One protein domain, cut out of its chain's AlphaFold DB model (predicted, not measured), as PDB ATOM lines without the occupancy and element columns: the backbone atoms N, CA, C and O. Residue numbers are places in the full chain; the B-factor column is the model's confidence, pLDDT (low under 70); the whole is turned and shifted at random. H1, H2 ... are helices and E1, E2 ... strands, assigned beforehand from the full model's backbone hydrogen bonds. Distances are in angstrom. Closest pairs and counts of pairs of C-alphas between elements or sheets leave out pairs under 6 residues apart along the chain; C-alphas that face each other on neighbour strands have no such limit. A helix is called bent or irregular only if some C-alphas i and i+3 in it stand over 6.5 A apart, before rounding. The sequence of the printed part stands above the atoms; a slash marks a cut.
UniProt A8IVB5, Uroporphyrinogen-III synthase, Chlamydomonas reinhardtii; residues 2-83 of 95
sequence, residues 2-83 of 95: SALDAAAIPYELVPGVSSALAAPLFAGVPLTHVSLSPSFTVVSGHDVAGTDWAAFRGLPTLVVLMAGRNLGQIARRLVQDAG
ATOM      1  N   SER A   2     -86.697 -65.258 140.535       92.12
ATOM      2  CA  SER A   2     -87.834 -64.379 140.893       92.12
ATOM      3  C   SER A   2     -89.086 -64.522 140.014       92.12
ATOM      4  O   SER A   2     -90.195 -64.566 140.529       92.12
ATOM      5  N   ALA A   3     -88.928 -64.640 138.691       96.69
ATOM      6  CA  ALA A   3     -90.053 -64.862 137.778       96.69
ATOM      7  C   ALA A   3     -90.707 -66.256 137.923       96.69
ATOM      8  O   ALA A   3     -91.920 -66.370 137.794       96.69
ATOM      9  N   LEU A   4     -89.919 -67.302 138.202       96.50
ATOM     10  CA  LEU A   4     -90.422 -68.658 138.476       96.50
ATOM     11  C   LEU A   4     -91.080 -68.721 139.858       96.50
ATOM     12  O   LEU A   4     -92.146 -69.313 139.990       96.50
ATOM     13  N   ASP A   5     -90.488 -68.045 140.846       95.38
ATOM     14  CA  ASP A   5     -91.031 -67.906 142.198       95.38
ATOM     15  C   ASP A   5     -92.402 -67.209 142.146       95.38
ATOM     16  O   ASP A   5     -93.376 -67.708 142.705       95.38
ATOM     17  N   ALA A   6     -92.515 -66.100 141.398       97.31
ATOM     18  CA  ALA A   6     -93.771 -65.369 141.201       97.31
ATOM     19  C   ALA A   6     -94.852 -66.202 140.493       97.31
ATOM     20  O   ALA A   6     -96.042 -65.981 140.709       97.31
ATOM     21  N   ALA A   7     -94.441 -67.158 139.659       97.19
ATOM     22  CA  ALA A   7     -95.329 -68.080 138.961       97.19
ATOM     23  C   ALA A   7     -95.558 -69.406 139.717       97.19
ATOM     24  O   ALA A   7     -96.255 -70.275 139.198       97.19
ATOM     25  N   ALA A   8     -94.977 -69.577 140.912       96.88
ATOM     26  CA  ALA A   8     -94.990 -70.820 141.691       96.88
ATOM     27  C   ALA A   8     -94.542 -72.066 140.893       96.88
ATOM     28  O   ALA A   8     -95.041 -73.172 141.104       96.88
ATOM     29  N   ILE A   9     -93.594 -71.894 139.964       98.12
ATOM     30  CA  ILE A   9     -93.043 -72.990 139.163       98.12
ATOM     31  C   ILE A   9     -91.862 -73.606 139.927       98.12
ATOM     32  O   ILE A   9     -90.893 -72.894 140.198       98.12
ATOM     33  N   PRO A  10     -91.897 -74.911 140.259       96.88
ATOM     34  CA  PRO A  10     -90.798 -75.565 140.958       96.88
ATOM     35  C   PRO A  10     -89.560 -75.675 140.062       96.88
ATOM     36  O   PRO A  10     -89.655 -75.959 138.868       96.88
ATOM     37  N   TYR A  11     -88.386 -75.482 140.658       96.81
ATOM     38  CA  TYR A  11     -87.093 -75.676 140.008       96.81
ATOM     39  C   TYR A  11     -86.048 -76.149 141.018       96.81
ATOM     40  O   TYR A  11     -86.228 -76.031 142.230       96.81
ATOM     41  N   GLU A  12     -84.935 -76.646 140.492       97.12
ATOM     42  CA  GLU A  12     -83.744 -77.001 141.254       97.12
ATOM     43  C   GLU A  12     -82.565 -76.151 140.776       97.12
ATOM     44  O   GLU A  12     -82.418 -75.875 139.583       97.12
ATOM     45  N   LEU A  13     -81.723 -75.722 141.714       96.06
ATOM     46  CA  LEU A  13     -80.479 -75.032 141.415       96.06
ATOM     47  C   LEU A  13     -79.320 -76.019 141.528       96.06
ATOM     48  O   LEU A  13     -79.007 -76.481 142.622       96.06
ATOM     49  N   VAL A  14     -78.653 -76.286 140.406       97.06
ATOM     50  CA  VAL A  14     -77.455 -77.133 140.351       97.06
ATOM     51  C   VAL A  14     -76.228 -76.243 140.115       97.06
ATOM     52  O   VAL A  14     -76.092 -75.679 139.025       97.06
ATOM     53  N   PRO A  15     -75.339 -76.059 141.110       95.31
ATOM     54  CA  PRO A  15     -74.135 -75.250 140.948       95.31
ATOM     55  C   PRO A  15     -73.154 -75.854 139.936       95.31
ATOM     56  O   PRO A  15     -72.993 -77.071 139.857       95.31
ATOM     57  N   GLY A  16     -72.444 -74.990 139.208       95.50
ATOM     58  CA  GLY A  16     -71.385 -75.377 138.273       95.50
ATOM     59  C   GLY A  16     -70.088 -74.599 138.497       95.50
ATOM     60  O   GLY A  16     -70.034 -73.656 139.289       95.50
ATOM     61  N   VAL A  17     -69.032 -74.977 137.772       95.50
ATOM     62  CA  VAL A  17     -67.743 -74.272 137.805       95.50
ATOM     63  C   VAL A  17     -67.789 -73.081 136.850       95.50
ATOM     64  O   VAL A  17     -67.929 -73.245 135.641       95.50
ATOM     65  N   SER A  18     -67.661 -71.869 137.393       95.19
ATOM     66  CA  SER A  18     -67.662 -70.640 136.594       95.19
ATOM     67  C   SER A  18     -66.389 -70.502 135.756       95.19
ATOM     68  O   SER A  18     -65.285 -70.804 136.219       95.19
ATOM     69  N   SER A  19     -66.521 -69.939 134.550       94.19
ATOM     70  CA  SER A  19     -65.379 -69.559 133.711       94.19
ATOM     71  C   SER A  19     -64.453 -68.559 134.401       94.19
ATOM     72  O   SER A  19     -63.254 -68.586 134.146       94.19
ATOM     73  N   ALA A  20     -64.973 -67.754 135.336       95.56
ATOM     74  CA  ALA A  20     -64.170 -66.851 136.159       95.56
ATOM     75  C   ALA A  20     -63.066 -67.576 136.947       95.56
ATOM     76  O   ALA A  20     -62.048 -66.968 137.253       95.56
ATOM     77  N   LEU A  21     -63.265 -68.861 137.263       94.94
ATOM     78  CA  LEU A  21     -62.317 -69.702 137.997       94.94
ATOM     79  C   LEU A  21     -61.599 -70.684 137.065       94.94
ATOM     80  O   LEU A  21     -60.388 -70.859 137.162       94.94
ATOM     81  N   ALA A  22     -62.337 -71.318 136.149       94.44
ATOM     82  CA  ALA A  22     -61.790 -72.347 135.269       94.44
ATOM     83  C   ALA A  22     -60.788 -71.784 134.250       94.44
ATOM     84  O   ALA A  22     -59.721 -72.357 134.053       94.44
ATOM     85  N   ALA A  23     -61.109 -70.657 133.612       93.06
ATOM     86  CA  ALA A  23     -60.272 -70.068 132.572       93.06
ATOM     87  C   ALA A  23     -58.841 -69.721 133.041       93.06
ATOM     88  O   ALA A  23     -57.896 -70.168 132.389       93.06
ATOM     89  N   PRO A  24     -58.637 -68.986 134.155       92.75
ATOM     90  CA  PRO A  24     -57.289 -68.684 134.642       92.75
ATOM     91  C   PRO A  24     -56.534 -69.951 135.071       92.75
ATOM     92  O   PRO A  24     -55.345 -70.066 134.784       92.75
ATOM     93  N   LEU A  25     -57.222 -70.945 135.648       91.31
ATOM     94  CA  LEU A  25     -56.616 -72.233 135.997       91.31
ATOM     95  C   LEU A  25     -56.051 -72.955 134.764       91.31
ATOM     96  O   LEU A  25     -54.897 -73.380 134.784       91.31
ATOM     97  N   PHE A  26     -56.826 -73.057 133.681       90.50
ATOM     98  CA  PHE A  26     -56.359 -73.673 132.434       90.50
ATOM     99  C   PHE A  26     -55.250 -72.870 131.746       90.50
ATOM    100  O   PHE A  26     -54.419 -73.452 131.055       90.50
ATOM    101  N   ALA A  27     -55.201 -71.554 131.963       89.69
ATOM    102  CA  ALA A  27     -54.119 -70.695 131.489       89.69
ATOM    103  C   ALA A  27     -52.859 -70.740 132.381       89.69
ATOM    104  O   ALA A  27     -51.885 -70.050 132.085       89.69
ATOM    105  N   GLY A  28     -52.864 -71.506 133.480       90.06
ATOM    106  CA  GLY A  28     -51.754 -71.552 134.437       90.06
ATOM    107  C   GLY A  28     -51.594 -70.272 135.268       90.06
ATOM    108  O   GLY A  28     -50.521 -70.030 135.816       90.06
ATOM    109  N   VAL A  29     -52.642 -69.448 135.363       91.19
ATOM    110  CA  VAL A  29     -52.651 -68.181 136.103       91.19
ATOM    111  C   VAL A  29     -53.399 -68.373 137.427       91.19
ATOM    112  O   VAL A  29     -54.627 -68.480 137.427       91.19
ATOM    113  N   PRO A  30     -52.713 -68.422 138.580       92.00
ATOM    114  CA  PRO A  30     -53.392 -68.477 139.868       92.00
ATOM    115  C   PRO A  30     -54.065 -67.132 140.174       92.00
ATOM    116  O   PRO A  30     -53.450 -66.078 140.044       92.00
ATOM    117  N   LEU A  31     -55.325 -67.163 140.618       94.50
ATOM    118  CA  LEU A  31     -56.073 -65.945 140.967       94.50
ATOM    119  C   LEU A  31     -55.661 -65.327 142.304       94.50
ATOM    120  O   LEU A  31     -55.916 -64.154 142.547       94.50
ATOM    121  N   THR A  32     -55.066 -66.127 143.185       95.19
ATOM    122  CA  THR A  32     -54.576 -65.674 144.486       95.19
ATOM    123  C   THR A  32     -53.183 -66.227 144.725       95.19
ATOM    124  O   THR A  32     -52.817 -67.293 144.228       95.19
ATOM    125  N   HIS A  33     -52.394 -65.482 145.482       93.38
ATOM    126  CA  HIS A  33     -51.054 -65.860 145.881       93.38
ATOM    127  C   HIS A  33     -50.727 -65.215 147.224       93.38
ATOM    128  O   HIS A  33     -50.920 -64.012 147.396       93.38
ATOM    129  N   VAL A  34     -50.169 -65.999 148.147       89.88
ATOM    130  CA  VAL A  34     -49.950 -65.609 149.551       89.88
ATOM    131  C   VAL A  34     -49.217 -64.271 149.721       89.88
ATOM    132  O   VAL A  34     -49.573 -63.494 150.599       89.88
ATOM    133  N   SER A  35     -48.244 -63.975 148.855       89.75
ATOM    134  CA  SER A  35     -47.448 -62.739 148.931       89.75
ATOM    135  C   SER A  35     -47.812 -61.679 147.892       89.75
ATOM    136  O   SER A  35     -47.351 -60.550 148.011       89.75
ATOM    137  N   LEU A  36     -48.559 -62.037 146.842       87.81
ATOM    138  CA  LEU A  36     -48.752 -61.162 145.671       87.81
ATOM    139  C   LEU A  36     -50.207 -60.733 145.487       87.81
ATOM    140  O   LEU A  36     -50.463 -59.627 145.028       87.81
ATOM    141  N   SER A  37     -51.157 -61.602 145.828       92.44
ATOM    142  CA  SER A  37     -52.572 -61.351 145.595       92.44
ATOM    143  C   SER A  37     -53.435 -62.078 146.629       92.44
ATOM    144  O   SER A  37     -53.778 -63.246 146.440       92.44
ATOM    145  N   PRO A  38     -53.774 -61.432 147.759       93.25
ATOM    146  CA  PRO A  38     -54.612 -62.047 148.789       93.25
ATOM    147  C   PRO A  38     -56.091 -62.167 148.384       93.25
ATOM    148  O   PRO A  38     -56.864 -62.807 149.092       93.25
ATOM    149  N   SER A  39     -56.509 -61.542 147.280       94.81
ATOM    150  CA  SER A  39     -57.905 -61.495 146.841       94.81
ATOM    151  C   SER A  39     -58.016 -61.347 145.326       94.81
ATOM    152  O   SER A  39     -57.072 -60.964 144.648       94.81
ATOM    153  N   PHE A  40     -59.196 -61.625 144.781       96.56
ATOM    154  CA  PHE A  40     -59.516 -61.295 143.398       96.56
ATOM    155  C   PHE A  40     -60.948 -60.778 143.308       96.56
ATOM    156  O   PHE A  40     -61.799 -61.136 144.124       96.56
ATOM    157  N   THR A  41     -61.212 -59.964 142.292       96.81
ATOM    158  CA  THR A  41     -62.544 -59.418 142.010       96.81
ATOM    159  C   THR A  41     -63.016 -59.896 140.646       96.81
ATOM    160  O   THR A  41     -62.230 -59.957 139.703       96.81
ATOM    161  N   VAL A  42     -64.305 -60.220 140.528       96.75
ATOM    162  CA  VAL A  42     -64.944 -60.576 139.255       96.75
ATOM    163  C   VAL A  42     -65.919 -59.470 138.866       96.75
ATOM    164  O   VAL A  42     -66.772 -59.094 139.669       96.75
ATOM    165  N   VAL A  43     -65.818 -58.968 137.637       96.06
ATOM    166  CA  VAL A  43     -66.701 -57.924 137.093       96.06
ATOM    167  C   VAL A  43     -67.171 -58.286 135.684       96.06
ATOM    168  O   VAL A  43     -66.490 -59.004 134.951       96.06
ATOM    169  N   SER A  44     -68.348 -57.794 135.293       95.06
ATOM    170  CA  SER A  44     -68.811 -57.861 133.906       95.06
ATOM    171  C   SER A  44     -68.269 -56.680 133.107       95.06
ATOM    172  O   SER A  44     -68.498 -55.528 133.451       95.06
ATOM    173  N   GLY A  45     -67.598 -56.966 131.997       94.25
ATOM    174  CA  GLY A  45     -67.180 -55.982 131.003       94.25
ATOM    175  C   GLY A  45     -68.253 -55.661 129.958       94.25
ATOM    176  O   GLY A  45     -67.933 -54.993 128.976       94.25
ATOM    177  N   HIS A  46     -69.491 -56.154 130.109       94.00
ATOM    178  CA  HIS A  46     -70.564 -55.937 129.127       94.00
ATOM    179  C   HIS A  46     -71.033 -54.474 129.081       94.00
ATOM    180  O   HIS A  46     -71.121 -53.907 127.993       94.00
ATOM    181  N   ASP A  47     -71.269 -53.861 130.246       92.81
ATOM    182  CA  ASP A  47     -71.606 -52.441 130.384       92.81
ATOM    183  C   ASP A  47     -70.459 -51.681 131.058       92.81
ATOM    184  O   ASP A  47     -70.341 -51.592 132.283       92.81
ATOM    185  N   VAL A  48     -69.583 -51.126 130.221       93.31
ATOM    186  CA  VAL A  48     -68.424 -50.362 130.688       93.31
ATOM    187  C   VAL A  48     -68.835 -49.025 131.302       93.31
ATOM    188  O   VAL A  48     -68.134 -48.526 132.175       93.31
ATOM    189  N   ALA A  49     -69.940 -48.424 130.862       93.25
ATOM    190  CA  ALA A  49     -70.352 -47.104 131.333       93.25
ATOM    191  C   ALA A  49     -70.998 -47.165 132.724       93.25
ATOM    192  O   ALA A  49     -70.794 -46.255 133.521       93.25
ATOM    193  N   GLY A  50     -71.735 -48.239 133.020       93.50
ATOM    194  CA  GLY A  50     -72.363 -48.464 134.324       93.50
ATOM    195  C   GLY A  50     -71.419 -48.958 135.426       93.50
ATOM    196  O   GLY A  50     -71.843 -49.094 136.571       93.50
ATOM    197  N   THR A  51     -70.152 -49.239 135.105       95.56
ATOM    198  CA  THR A  51     -69.169 -49.754 136.069       95.56
ATOM    199  C   THR A  51     -68.384 -48.612 136.721       95.56
ATOM    200  O   THR A  51     -67.795 -47.785 136.025       95.56
ATOM    201  N   ASP A  52     -68.318 -48.593 138.056       95.81
ATOM    202  CA  ASP A  52     -67.415 -47.705 138.800       95.81
ATOM    203  C   ASP A  52     -65.982 -48.256 138.773       95.81
ATOM    204  O   ASP A  52     -65.576 -49.066 139.607       95.81
ATOM    205  N   TRP A  53     -65.210 -47.827 137.777       96.19
ATOM    206  CA  TRP A  53     -63.835 -48.283 137.580       96.19
ATOM    207  C   TRP A  53     -62.881 -47.812 138.680       96.19
ATOM    208  O   TRP A  53     -61.910 -48.509 138.972       96.19
ATOM    209  N   ALA A  54     -63.155 -46.677 139.331       96.44
ATOM    210  CA  ALA A  54     -62.299 -46.156 140.396       96.44
ATOM    211  C   ALA A  54     -62.274 -47.086 141.620       96.44
ATOM    212  O   ALA A  54     -61.251 -47.182 142.306       96.44
ATOM    213  N   ALA A  55     -63.352 -47.845 141.847       96.44
ATOM    214  CA  ALA A  55     -63.434 -48.860 142.896       96.44
ATOM    215  C   ALA A  55     -62.408 -49.999 142.736       96.44
ATOM    216  O   ALA A  55     -62.149 -50.729 143.692       96.44
ATOM    217  N   PHE A  56     -61.794 -50.158 141.558       96.38
ATOM    218  CA  PHE A  56     -60.798 -51.204 141.301       96.38
ATOM    219  C   PHE A  56     -59.357 -50.774 141.576       96.38
ATOM    220  O   PHE A  56     -58.414 -51.526 141.312       96.38
ATOM    221  N   ARG A  57     -59.162 -49.570 142.113       95.94
ATOM    222  CA  ARG A  57     -57.842 -49.068 142.479       95.94
ATOM    223  C   ARG A  57     -57.187 -49.944 143.545       95.94
ATOM    224  O   ARG A  57     -57.762 -50.195 144.599       95.94
ATOM    225  N   GLY A  58     -55.950 -50.363 143.281       92.00
ATOM    226  CA  GLY A  58     -55.153 -51.159 144.219       92.00
ATOM    227  C   GLY A  58     -55.610 -52.610 144.378       92.00
ATOM    228  O   GLY A  58     -55.085 -53.310 145.241       92.00
ATOM    229  N   LEU A  59     -56.566 -53.077 143.564       94.94
ATOM    230  CA  LEU A  59     -56.922 -54.490 143.545       94.94
ATOM    231  C   LEU A  59     -55.758 -55.320 142.983       94.94
ATOM    232  O   LEU A  59     -55.200 -54.957 141.948       94.94
ATOM    233  N   PRO A  60     -55.411 -56.448 143.620       93.19
ATOM    234  CA  PRO A  60     -54.256 -57.237 143.205       93.19
ATOM    235  C   PRO A  60     -54.554 -58.177 142.026       93.19
ATOM    236  O   PRO A  60     -53.658 -58.523 141.262       93.19
ATOM    237  N   THR A  61     -55.803 -58.617 141.843       96.00
ATOM    238  CA  THR A  61     -56.214 -59.444 140.697       96.00
ATOM    239  C   THR A  61     -57.653 -59.130 140.298       96.00
ATOM    240  O   THR A  61     -58.550 -59.079 141.140       96.00
ATOM    241  N   LEU A  62     -57.881 -58.935 138.997       96.81
ATOM    242  CA  LEU A  62     -59.186 -58.608 138.426       96.81
ATOM    243  C   LEU A  62     -59.525 -59.575 137.288       96.81
ATOM    244  O   LEU A  62     -58.770 -59.713 136.328       96.81
ATOM    245  N   VAL A  63     -60.689 -60.211 137.380       96.62
ATOM    246  CA  VAL A  63     -61.262 -61.065 136.339       96.62
ATOM    247  C   VAL A  63     -62.414 -60.318 135.685       96.62
ATOM    248  O   VAL A  63     -63.420 -60.015 136.327       96.62
ATOM    249  N   VAL A  64     -62.287 -60.039 134.389       96.06
ATOM    250  CA  VAL A  64     -63.309 -59.319 133.624       96.06
ATOM    251  C   VAL A  64     -64.015 -60.286 132.678       96.06
ATOM    252  O   VAL A  64     -63.472 -60.698 131.652       96.06
ATOM    253  N   LEU A  65     -65.247 -60.656 133.012       95.62
ATOM    254  CA  LEU A  65     -66.088 -61.499 132.167       95.62
ATOM    255  C   LEU A  65     -66.679 -60.685 131.014       95.62
ATOM    256  O   LEU A  65     -66.915 -59.491 131.145       95.62
ATOM    257  N   MET A  66     -66.957 -61.330 129.878       94.06
ATOM    258  CA  MET A  66     -67.615 -60.691 128.722       94.06
ATOM    259  C   MET A  66     -66.862 -59.466 128.155       94.06
ATOM    260  O   MET A  66     -67.461 -58.613 127.504       94.06
ATOM    261  N   ALA A  67     -65.543 -59.386 128.359       92.81
ATOM    262  CA  ALA A  67     -64.725 -58.234 127.971       92.81
ATOM    263  C   ALA A  67     -64.474 -58.099 126.456       92.81
ATOM    264  O   ALA A  67     -64.039 -57.042 126.015       92.81
ATOM    265  N   GLY A  68     -64.724 -59.139 125.652       88.94
ATOM    266  CA  GLY A  68     -64.153 -59.293 124.302       88.94
ATOM    267  C   GLY A  68     -64.222 -58.058 123.393       88.94
ATOM    268  O   GLY A  68     -63.195 -57.602 122.902       88.94
ATOM    269  N   ARG A  69     -65.408 -57.468 123.190       91.81
ATOM    270  CA  ARG A  69     -65.565 -56.269 122.333       91.81
ATOM    271  C   ARG A  69     -65.126 -54.966 123.008       91.81
ATOM    272  O   ARG A  69     -64.851 -53.986 122.326       91.81
ATOM    273  N   ASN A  70     -65.050 -54.972 124.333       94.88
ATOM    274  CA  ASN A  70     -64.854 -53.790 125.163       94.88
ATOM    275  C   ASN A  70     -63.438 -53.706 125.754       94.88
ATOM    276  O   ASN A  70     -63.129 -52.744 126.454       94.88
ATOM    277  N   LEU A  71     -62.560 -54.674 125.465       93.25
ATOM    278  CA  LEU A  71     -61.252 -54.835 126.106       93.25
ATOM    279  C   LEU A  71     -60.408 -53.554 126.060       93.25
ATOM    280  O   LEU A  71     -59.868 -53.130 127.079       93.25
ATOM    281  N   GLY A  72     -60.353 -52.888 124.903       94.69
ATOM    282  CA  GLY A  72     -59.609 -51.637 124.753       94.69
ATOM    283  C   GLY A  72     -60.181 -50.481 125.580       94.69
ATOM    284  O   GLY A  72     -59.423 -49.659 126.091       94.69
ATOM    285  N   GLN A  73     -61.504 -50.410 125.743       96.75
ATOM    286  CA  GLN A  73     -62.143 -49.397 126.586       96.75
ATOM    287  C   GLN A  73     -61.912 -49.695 128.070       96.75
ATOM    288  O   GLN A  73     -61.578 -48.791 128.829       96.75
ATOM    289  N   ILE A  74     -62.034 -50.963 128.459       96.88
ATOM    290  CA  ILE A  74     -61.807 -51.445 129.825       96.88
ATOM    291  C   ILE A  74     -60.368 -51.162 130.257       96.88
ATOM    292  O   ILE A  74     -60.157 -50.571 131.309       96.88
ATOM    293  N   ALA A  75     -59.379 -51.481 129.416       96.00
ATOM    294  CA  ALA A  75     -57.977 -51.186 129.700       96.00
ATOM    295  C   ALA A  75     -57.736 -49.685 129.932       96.00
ATOM    296  O   ALA A  75     -57.077 -49.306 130.898       96.00
ATOM    297  N   ARG A  76     -58.327 -48.813 129.099       96.75
ATOM    298  CA  ARG A  76     -58.233 -47.353 129.292       96.75
ATOM    299  C   ARG A  76     -58.833 -46.921 130.625       96.75
ATOM    300  O   ARG A  76     -58.201 -46.144 131.327       96.75
ATOM    301  N   ARG A  77     -60.009 -47.441 130.984       97.44
ATOM    302  CA  ARG A  77     -60.679 -47.145 132.259       97.44
ATOM    303  C   ARG A  77     -59.861 -47.611 133.463       97.44
ATOM    304  O   ARG A  77     -59.717 -46.864 134.422       97.44
ATOM    305  N   LEU A  78     -59.261 -48.798 133.397       97.38
ATOM    306  CA  LEU A  78     -58.388 -49.300 134.462       97.38
ATOM    307  C   LEU A  78     -57.152 -48.413 134.658       97.38
ATOM    308  O   LEU A  78     -56.785 -48.117 135.791       97.38
ATOM    309  N   VAL A  79     -56.539 -47.931 133.578       97.44
ATOM    310  CA  VAL A  79     -55.385 -47.021 133.676       97.44
ATOM    311  C   VAL A  79     -55.804 -45.628 134.159       97.44
ATOM    312  O   VAL A  79     -55.181 -45.077 135.060       97.44
ATOM    313  N   GLN A  80     -56.855 -45.050 133.572       97.38
ATOM    314  CA  GLN A  80     -57.260 -43.660 133.815       97.38
ATOM    315  C   GLN A  80     -57.986 -43.473 135.147       97.38
ATOM    316  O   GLN A  80     -57.657 -42.558 135.897       97.38
ATOM    317  N   ASP A  81     -58.953 -44.344 135.440       97.38
ATOM    318  CA  ASP A  81     -59.883 -44.165 136.556       97.38
ATOM    319  C   ASP A  81     -59.449 -44.999 137.774       97.38
ATOM    320  O   ASP A  81     -59.521 -44.529 138.909       97.38
ATOM    321  N   ALA A  82     -58.942 -46.220 137.551       96.69
ATOM    322  CA  ALA A  82     -58.469 -47.106 138.622       96.69
ATOM    323  C   ALA A  82     -56.967 -46.944 138.939       96.69
ATOM    324  O   ALA A  82     -56.494 -47.448 139.960       96.69
ATOM    325  N   GLY A  83     -56.202 -46.255 138.085       97.06
ATOM    326  CA  GLY A  83     -54.770 -46.012 138.278       97.06
ATOM    327  C   GLY A  83     -53.879 -47.249 138.130       97.06
ATOM    328  O   GLY A  83     -52.812 -47.300 138.740       97.06
TER     329      GLY A  83
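What this domain is: This is residues 2 to 83 of the 95 residues of the protein "Uroporphyrinogen-III synthase" of Chlamydomonas reinhardtii (UniProt A8IVB5). A small body has a pair of parallel strands, E1 and E2, in its middle, with H2 on one side of the pair and the touching helices H3 and H4 on the other. From this body a long arm, residues 2 to 18, sticks out, with the short helix H1 at its far end. The printed part has 82 residues, with four named helices and two named strands in the order H1 H2 E1 H3 E2 H4; the class is mixed, helices and strands, with under half of the residues in named elements. The whole is loose, with a radius of gyration of the C-alphas of 16.4 A, and its spans of 47 by 31 by 21 A make it only just elongated.

How they stand to each other: H1, residues 2 to 6, touches no helix. H2, residues 19 to 26, is apart from H1. E1, residues 41 to 44, and E2, residues 62 to 65, are parallel neighbours at 27 degrees between their directions. The C-alphas of Val 42 and Val 63 face each other at 4.7 A, and N 63 and O 41, at 2.8 A, and N 43 and O 63, at 2.9 A, are within hydrogen-bond range. The closest C-alphas of H2 and E2 are those of Ala 20 and Val 63, 6.5 A apart; those of H2 and E1 are Ala 20 and Val 42, 7.0 A apart. H3, residues 53 to 56, lies between the strands along the chain, and E1, H3 and E2 form a strand-helix-strand unit, two parallel neighbour strands with a helix between, whose crossover is right-handed. H4, residues 71 to 80, touches H3, with the closest C-alphas, those of Trp 53 and Arg 77, 6.3 A apart. H2 is apart from H3 and H4. Every O i to N i+4 pair is within hydrogen-bond range in H1 and H4, and 2 of 4 are in H2; H3 is too short for such a pair.

Where its parts are: H1 begins at C-alpha 2, (-87.834, -64.379, 140.893), and is 6.0 A long from first to last C-alpha. H2 is 10.0 A long; it is neither bent nor irregular, but only just: C-alphas 20 and 23 are 6.2 A apart. E1 is 10.4 A long and begins at C-alpha 41, (-62.544, -59.418, 142.010). H3 is 5.6 A, E2 9.8 A and H4 14.2 A long; H4 ends at C-alpha 80, (-57.260, -43.660, 133.815).

The domain as a whole: The two C-alphas farthest apart are those of Ala 7 and Ser 35, 49.2 A. Residues 2 to 18 stand free, of which 2 to 6 belong to H1; without them the body of 65 residues spans 31 by 23 by 15 A. The links from H1 to H2, 12 residues, and from H2 to E1, 14 residues, are long. The printed part has no cut, its mean pLDDT is 94.8, and no printed residue is under 70.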